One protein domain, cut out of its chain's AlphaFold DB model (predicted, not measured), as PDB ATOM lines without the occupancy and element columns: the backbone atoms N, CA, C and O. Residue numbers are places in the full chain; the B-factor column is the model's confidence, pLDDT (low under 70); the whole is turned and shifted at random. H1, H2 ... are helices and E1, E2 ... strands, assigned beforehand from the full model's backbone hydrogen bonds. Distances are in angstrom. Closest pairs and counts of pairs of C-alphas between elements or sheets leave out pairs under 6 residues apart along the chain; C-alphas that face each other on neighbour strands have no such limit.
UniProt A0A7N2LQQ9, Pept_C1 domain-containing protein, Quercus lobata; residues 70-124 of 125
ATOM      1  N   LYS A  70     -55.934   3.587 122.883       97.06
ATOM      2  CA  LYS A  70     -56.444   4.966 122.842       97.06
ATOM      3  C   LYS A  70     -55.328   5.936 122.479       97.06
ATOM      4  O   LYS A  70     -55.564   6.881 121.729       97.06
ATOM      5  N   GLN A  71     -54.113   5.701 122.974       97.75
ATOM      6  CA  GLN A  71     -52.936   6.481 122.586       97.75
ATOM      7  C   GLN A  71     -52.537   6.223 121.134       97.75
ATOM      8  O   GLN A  71     -52.178   7.172 120.436       97.75
ATOM      9  N   ILE A  72     -52.643   4.982 120.652       97.94
ATOM     10  CA  ILE A  72     -52.418   4.649 119.239       97.94
ATOM     11  C   ILE A  72     -53.423   5.402 118.360       97.94
ATOM     12  O   ILE A  72     -53.014   6.124 117.454       97.94
ATOM     13  N   ALA A  73     -54.721   5.318 118.667       97.81
ATOM     14  CA  ALA A  73     -55.768   6.020 117.924       97.81
ATOM     15  C   ALA A  73     -55.564   7.546 117.929       97.81
ATOM     16  O   ALA A  73     -55.653   8.190 116.882       97.81
ATOM     17  N   ALA A  74     -55.224   8.130 119.084       97.62
ATOM     18  CA  ALA A  74     -54.943   9.560 119.196       97.62
ATOM     19  C   ALA A  74     -53.722   9.986 118.360       97.62
ATOM     20  O   ALA A  74     -53.767  11.015 117.684       97.62
ATOM     21  N   ASN A  75     -52.641   9.196 118.368       97.88
ATOM     22  CA  ASN A  75     -51.447   9.486 117.570       97.88
ATOM     23  C   ASN A  75     -51.688   9.307 116.071       97.88
ATOM     24  O   ASN A  75     -51.141  10.087 115.295       97.88
ATOM     25  N   LEU A  76     -52.520   8.343 115.675       97.69
ATOM     26  CA  LEU A  76     -52.887   8.117 114.280       97.69
ATOM     27  C   LEU A  76     -53.637   9.325 113.706       97.69
ATOM     28  O   LEU A  76     -53.305   9.815 112.632       97.69
ATOM     29  N   VAL A  77     -54.616   9.853 114.446       97.69
ATOM     30  CA  VAL A  77     -55.370  11.049 114.025       97.69
ATOM     31  C   VAL A  77     -54.472  12.281 113.987       97.69
ATOM     32  O   VAL A  77     -54.578  13.097 113.077       97.69
ATOM     33  N   LYS A  78     -53.591  12.428 114.980       97.56
ATOM     34  CA  LYS A  78     -52.748  13.616 115.116       97.56
ATOM     35  C   LYS A  78     -51.615  13.671 114.091       97.56
ATOM     36  O   LYS A  78     -51.320  14.751 113.591       97.56
ATOM     37  N   ASN A  79     -50.954  12.544 113.830       96.69
ATOM     38  CA  ASN A  79     -49.700  12.506 113.071       96.69
ATOM     39  C   ASN A  79     -49.827  11.784 111.720       96.69
ATOM     40  O   ASN A  79     -48.895  11.833 110.922       96.69
ATOM     41  N   GLY A  80     -50.962  11.134 111.447       97.19
ATOM     42  CA  GLY A  80     -51.145  10.297 110.267       97.19
ATOM     43  C   GLY A  80     -50.713   8.844 110.502       97.19
ATOM     44  O   GLY A  80     -50.621   8.413 111.654       97.19
ATOM     45  N   PRO A  81     -50.485   8.071 109.422       98.12
ATOM     46  CA  PRO A  81     -50.227   6.636 109.492       98.12
ATOM     47  C   PRO A  81     -49.096   6.237 110.446       98.12
ATOM     48  O   PRO A  81     -48.057   6.890 110.501       98.12
ATOM     49  N   LEU A  82     -49.286   5.125 111.160       98.12
ATOM     50  CA  LEU A  82     -48.332   4.608 112.146       98.12
ATOM     51  C   LEU A  82     -47.789   3.247 111.711       98.12
ATOM     52  O   LEU A  82     -48.556   2.341 111.387       98.12
ATOM     53  N   ALA A  83     -46.469   3.080 111.746       98.00
ATOM     54  CA  ALA A  83     -45.849   1.769 111.579       98.00
ATOM     55  C   ALA A  83     -46.103   0.911 112.829       98.00
ATOM     56  O   ALA A  83     -45.796   1.340 113.942       98.00
ATOM     57  N   ILE A  84     -46.652  -0.294 112.654       97.00
ATOM     58  CA  ILE A  84     -46.966  -1.218 113.752       97.00
ATOM     59  C   ILE A  84     -46.485  -2.635 113.433       97.00
ATOM     60  O   ILE A  84     -46.316  -3.001 112.272       97.00
ATOM     61  N   GLY A  85     -46.278  -3.438 114.476       96.06
ATOM     62  CA  GLY A  85     -46.120  -4.884 114.349       96.06
ATOM     63  C   GLY A  85     -47.423  -5.594 114.705       96.06
ATOM     64  O   GLY A  85     -48.113  -5.175 115.634       96.06
ATOM     65  N   ILE A  86     -47.739  -6.674 113.998       95.38
ATOM     66  CA  ILE A  86     -48.843  -7.585 114.315       95.38
ATOM     67  C   ILE A  86     -48.337  -9.028 114.383       95.38
ATOM     68  O   ILE A  86     -47.239  -9.334 113.919       95.38
ATOM     69  N   ASN A  87     -49.154  -9.907 114.961       94.88
ATOM     70  CA  ASN A  87     -49.046 -11.346 114.756       94.88
ATOM     71  C   ASN A  87     -49.875 -11.714 113.518       94.88
ATOM     72  O   ASN A  87     -51.098 -11.547 113.519       94.88
ATOM     73  N   ALA A  88     -49.217 -12.175 112.461       93.69
ATOM     74  CA  ALA A  88     -49.826 -12.452 111.169       93.69
ATOM     75  C   ALA A  88     -50.099 -13.944 110.919       93.69
ATOM     76  O   ALA A  88     -50.476 -14.300 109.801       93.69
ATOM     77  N   VAL A  89     -49.988 -14.815 111.934       91.88
ATOM     78  CA  VAL A  89     -50.211 -16.273 111.806       91.88
ATOM     79  C   VAL A  89     -51.543 -16.606 111.121       91.88
ATOM     80  O   VAL A  89     -51.602 -17.516 110.297       91.88
ATOM     81  N   PHE A  90     -52.602 -15.843 111.403       89.25
ATOM     82  CA  PHE A  90     -53.943 -16.052 110.836       89.25
ATOM     83  C   PHE A  90     -54.273 -15.132 109.646       89.25
ATOM     84  O   PHE A  90     -55.406 -15.113 109.174       89.25
ATOM     85  N   MET A  91     -53.300 -14.371 109.133       91.06
ATOM     86  CA  MET A  91     -53.530 -13.392 108.060       91.06
ATOM     87  C   MET A  91     -53.312 -13.957 106.652       91.06
ATOM     88  O   MET A  91     -53.762 -13.349 105.685       91.06
ATOM     89  N   GLN A  92     -52.671 -15.124 106.508       90.62
ATOM     90  CA  GLN A  92     -52.351 -15.708 105.195       90.62
ATOM     91  C   GLN A  92     -53.591 -15.930 104.309       90.62
ATOM     92  O   GLN A  92     -53.511 -15.803 103.089       90.62
ATOM     93  N   THR A  93     -54.732 -16.269 104.912       89.88
ATOM     94  CA  THR A  93     -56.002 -16.556 104.226       89.88
ATOM     95  C   THR A  93     -57.068 -15.485 104.472       89.88
ATOM     96  O   THR A  93     -58.248 -15.720 104.212       89.88
ATOM     97  N   TYR A  94     -56.683 -14.308 104.980       90.69
ATOM     98  CA  TYR A  94     -57.614 -13.213 105.238       90.69
ATOM     99  C   TYR A  94     -58.249 -12.699 103.936       90.69
ATOM    100  O   TYR A  94     -57.558 -12.414 102.959       90.69
ATOM    101  N   ILE A  95     -59.579 -12.556 103.930       90.06
ATOM    102  CA  ILE A  95     -60.357 -12.123 102.752       90.06
ATOM    103  C   ILE A  95     -61.190 -10.860 103.047       90.06
ATOM    104  O   ILE A  95     -61.516 -10.110 102.127       90.06
ATOM    105  N   GLY A  96     -61.532 -10.577 104.310       90.38
ATOM    106  CA  GLY A  96     -62.290  -9.377 104.675       90.38
ATOM    107  C   GLY A  96     -62.884  -9.398 106.086       90.38
ATOM    108  O   GLY A  96     -62.797 -10.403 106.789       90.38
ATOM    109  N   LYS A  97     -63.576  -8.300 106.440       91.62
ATOM    110  CA  LYS A  97     -64.148  -7.984 107.772       91.62
ATOM    111  C   LYS A  97     -63.084  -7.705 108.839       91.62
ATOM    112  O   LYS A  97     -61.895  -7.678 108.561       91.62
ATOM    113  N   VAL A  98     -63.511  -7.455 110.075       92.81
ATOM    114  CA  VAL A  98     -62.574  -7.320 111.197       92.81
ATOM    115  C   VAL A  98     -62.036  -8.706 111.552       92.81
ATOM    116  O   VAL A  98     -62.802  -9.567 111.989       92.81
ATOM    117  N   SER A  99     -60.737  -8.920 111.345       91.69
ATOM    118  CA  SER A  99     -60.046 -10.149 111.751       91.69
ATOM    119  C   SER A  99     -59.987 -10.235 113.274       91.69
ATOM    120  O   SER A  99     -59.458  -9.329 113.918       91.69
ATOM    121  N   CYS A 100     -60.524 -11.309 113.854       90.06
ATOM    122  CA  CYS A 100     -60.560 -11.519 115.301       90.06
ATOM    123  C   CYS A 100     -60.335 -13.005 115.637       90.06
ATOM    124  O   CYS A 100     -61.296 -13.701 115.985       90.06
ATOM    125  N   PRO A 101     -59.086 -13.498 115.535       87.56
ATOM    126  CA  PRO A 101     -58.776 -14.890 115.837       87.56
ATOM    127  C   PRO A 101     -59.000 -15.209 117.309       87.56
ATOM    128  O   PRO A 101     -58.716 -14.397 118.191       87.56
ATOM    129  N   TYR A 102     -59.474 -16.429 117.579       83.56
ATOM    130  CA  TYR A 102     -59.693 -16.922 118.945       83.56
ATOM    131  C   TYR A 102     -58.413 -16.912 119.785       83.56
ATOM    132  O   TYR A 102     -58.462 -16.731 121.001       83.56
ATOM    133  N   ILE A 103     -57.267 -17.112 119.134       86.56
ATOM    134  CA  ILE A 103     -55.946 -17.070 119.750       86.56
ATOM    135  C   ILE A 103     -55.126 -16.031 118.991       86.56
ATOM    136  O   ILE A 103     -54.742 -16.253 117.849       86.56
ATOM    137  N   CYS A 104     -54.832 -14.904 119.636       85.81
ATOM    138  CA  CYS A 104     -53.909 -13.897 119.121       85.81
ATOM    139  C   CYS A 104     -52.736 -13.770 120.097       85.81
ATOM    140  O   CYS A 104     -52.868 -13.206 121.186       85.81
ATOM    141  N   GLY A 105     -51.601 -14.375 119.743       88.06
ATOM    142  CA  GLY A 105     -50.390 -14.301 120.553       88.06
ATOM    143  C   GLY A 105     -49.778 -12.899 120.520       88.06
ATOM    144  O   GLY A 105     -49.892 -12.179 119.535       88.06
ATOM    145  N   LYS A 106     -49.057 -12.517 121.581       89.81
ATOM    146  CA  LYS A 106     -48.320 -11.235 121.632       89.81
ATOM    147  C   LYS A 106     -46.982 -11.261 120.876       89.81
ATOM    148  O   LYS A 106     -46.228 -10.295 120.938       89.81
ATOM    149  N   GLN A 107     -46.659 -12.374 120.218       93.06
ATOM    150  CA  GLN A 107     -45.458 -12.513 119.394       93.06
ATOM    151  C   GLN A 107     -45.707 -11.808 118.063       93.06
ATOM    152  O   GLN A 107     -46.529 -12.270 117.278       93.06
ATOM    153  N   LEU A 108     -45.040 -10.675 117.857       94.38
ATOM    154  CA  LEU A 108     -45.120  -9.908 116.619       94.38
ATOM    155  C   LEU A 108     -44.154 -10.510 115.598       94.38
ATOM    156  O   LEU A 108     -43.001 -10.776 115.933       94.38
ATOM    157  N   ASP A 109     -44.619 -10.701 114.370       94.94
ATOM    158  CA  ASP A 109     -43.853 -11.326 113.283       94.94
ATOM    159  C   ASP A 109     -43.973 -10.571 111.950       94.94
ATOM    160  O   ASP A 109     -43.269 -10.891 110.992       94.94
ATOM    161  N   HIS A 110     -44.827  -9.546 111.885       97.00
ATOM    162  CA  HIS A 110     -45.111  -8.842 110.644       97.00
ATOM    163  C   HIS A 110     -45.269  -7.334 110.855       97.00
ATOM    164  O   HIS A 110     -46.070  -6.889 111.677       97.00
ATOM    165  N   GLY A 111     -44.504  -6.541 110.100       97.31
ATOM    166  CA  GLY A 111     -44.606  -5.081 110.078       97.31
ATOM    167  C   GLY A 111     -45.660  -4.613 109.076       97.31
ATOM    168  O   GLY A 111     -45.611  -4.986 107.908       97.31
ATOM    169  N   VAL A 112     -46.596  -3.776 109.522       97.75
ATOM    170  CA  VAL A 112     -47.662  -3.195 108.690       97.75
ATOM    171  C   VAL A 112     -47.829  -1.702 108.975       97.75
ATOM    172  O   VAL A 112     -47.265  -1.159 109.928       97.75
ATOM    173  N   LEU A 113     -48.624  -1.025 108.147       98.38
ATOM    174  CA  LEU A 113     -48.953   0.388 108.317       98.38
ATOM    175  C   LEU A 113     -50.415   0.542 108.747       98.38
ATOM    176  O   LEU A 113     -51.333   0.213 107.996       98.38
ATOM    177  N   LEU A 114     -50.635   1.077 109.946       98.25
ATOM    178  CA  LEU A 114     -51.957   1.465 110.417       98.25
ATOM    179  C   LEU A 114     -52.340   2.804 109.784       98.25
ATOM    180  O   LEU A 114     -51.663   3.804 110.004       98.25
ATOM    181  N   VAL A 115     -53.430   2.827 109.013       98.12
ATOM    182  CA  VAL A 115     -53.859   4.012 108.240       98.12
ATOM    183  C   VAL A 115     -55.187   4.619 108.703       98.12
ATOM    184  O   VAL A 115     -55.557   5.699 108.254       98.12
ATOM    185  N   GLY A 116     -55.915   3.945 109.595       97.19
ATOM    186  CA  GLY A 116     -57.200   4.413 110.116       97.19
ATOM    187  C   GLY A 116     -57.780   3.466 111.168       97.19
ATOM    188  O   GLY A 116     -57.218   2.404 111.430       97.19
ATOM    189  N   TYR A 117     -58.917   3.844 111.754       96.31
ATOM    190  CA  TYR A 117     -59.720   2.980 112.622       96.31
ATOM    191  C   TYR A 117     -61.216   3.254 112.429       96.31
ATOM    192  O   TYR A 117     -61.619   4.302 111.925       96.31
ATOM    193  N   GLY A 118     -62.042   2.301 112.847       94.75
ATOM    194  CA  GLY A 118     -63.497   2.367 112.773       94.75
ATOM    195  C   GLY A 118     -64.119   1.143 113.434       94.75
ATOM    196  O   GLY A 118     -63.445   0.413 114.159       94.75
ATOM    197  N   SER A 119     -65.401   0.901 113.176       93.00
ATOM    198  CA  SER A 119     -66.121  -0.266 113.687       93.00
ATOM    199  C   SER A 119     -66.884  -0.974 112.571       93.00
ATOM    200  O   SER A 119     -67.428  -0.343 111.666       93.00
ATOM    201  N   ALA A 120     -66.902  -2.305 112.623       90.25
ATOM    202  CA  ALA A 120     -67.618  -3.168 111.690       90.25
ATOM    203  C   ALA A 120     -67.844  -4.554 112.317       90.25
ATOM    204  O   ALA A 120     -67.310  -4.865 113.382       90.25
ATOM    205  N   SER A 121     -68.635  -5.399 111.652       83.56
ATOM    206  CA  SER A 121     -68.814  -6.800 112.047       83.56
ATOM    207  C   SER A 121     -67.506  -7.593 111.916       83.56
ATOM    208  O   SER A 121     -66.720  -7.361 110.992       83.56
ATOM    209  N   TYR A 122     -67.294  -8.562 112.810       81.25
ATOM    210  CA  TYR A 122     -66.074  -9.373 112.855       81.25
ATOM    211  C   TYR A 122     -66.222 -10.724 112.145       81.25
ATOM    212  O   TYR A 122     -67.330 -11.230 111.944       81.25
ATOM    213  N   ALA A 123     -65.087 -11.297 111.750       73.75
ATOM    214  CA  ALA A 123     -64.960 -12.684 111.323       73.75
ATOM    215  C   ALA A 123     -64.223 -13.471 112.426       73.75
ATOM    216  O   ALA A 123     -63.086 -13.112 112.742       73.75
ATOM    217  N   PRO A 124     -64.849 -14.502 113.029       62.69
ATOM    218  CA  PRO A 124     -64.183 -15.408 113.958       62.69
ATOM    219  C   PRO A 124     -63.386 -16.428 113.140       62.69
ATOM    220  O   PRO A 124     -63.847 -17.541 112.893       62.69
TER     221      PRO A 124
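What this domain is: This is residues 70 to 124 of the 125 residues of the protein "Pept_C1 domain-containing protein" of Quercus lobata (UniProt A0A7N2LQQ9). With little regular structure, the printed part is a loose ring of mostly unnamed chain around an empty middle, with a small two-stranded hairpin, E1 and E2, in its wall and helix H1 at one end of that hairpin. The ring is completed by a short parallel pairing of residues 98 to 99 with 122 to 123. The 55 printed residues run H1, E1, E2, of mixed class, with 20 residues in named elements; the sheet, E1 - E2, is antiparallel. It is only just loose, close to compact, with a radius of gyration of the C-alphas of 12.2 A and spans of 31 by 25 by 18 A.

How they stand to each other: E1, residues 82 to 86, and E2, residues 110 to 114, form an antiparallel hairpin at 142 degrees; N 84 and O 112 are within hydrogen-bond range at 2.9 A. H1, residues 70 to 79, has its closest C-alphas to E1 at Leu 76 and Leu 82, 6.1 A. Every O i to N i+4 pair in H1 is within hydrogen-bond range.

Where its parts are: H1 measures 14.1 A, beginning at C-alpha 70 (-56.444, 4.966, 122.842). E1 and E2 each measure 12.4 A; E2 ends at C-alpha 114 (-51.957, 1.465, 110.417).

The domain as a whole: The C-alphas of Lys 78 and Thr 93, the two farthest apart, are 32.2 A apart. The printed part has no cut. The link from E1 to E2 is long, 23 residues. Residue 124 has pLDDT under 70.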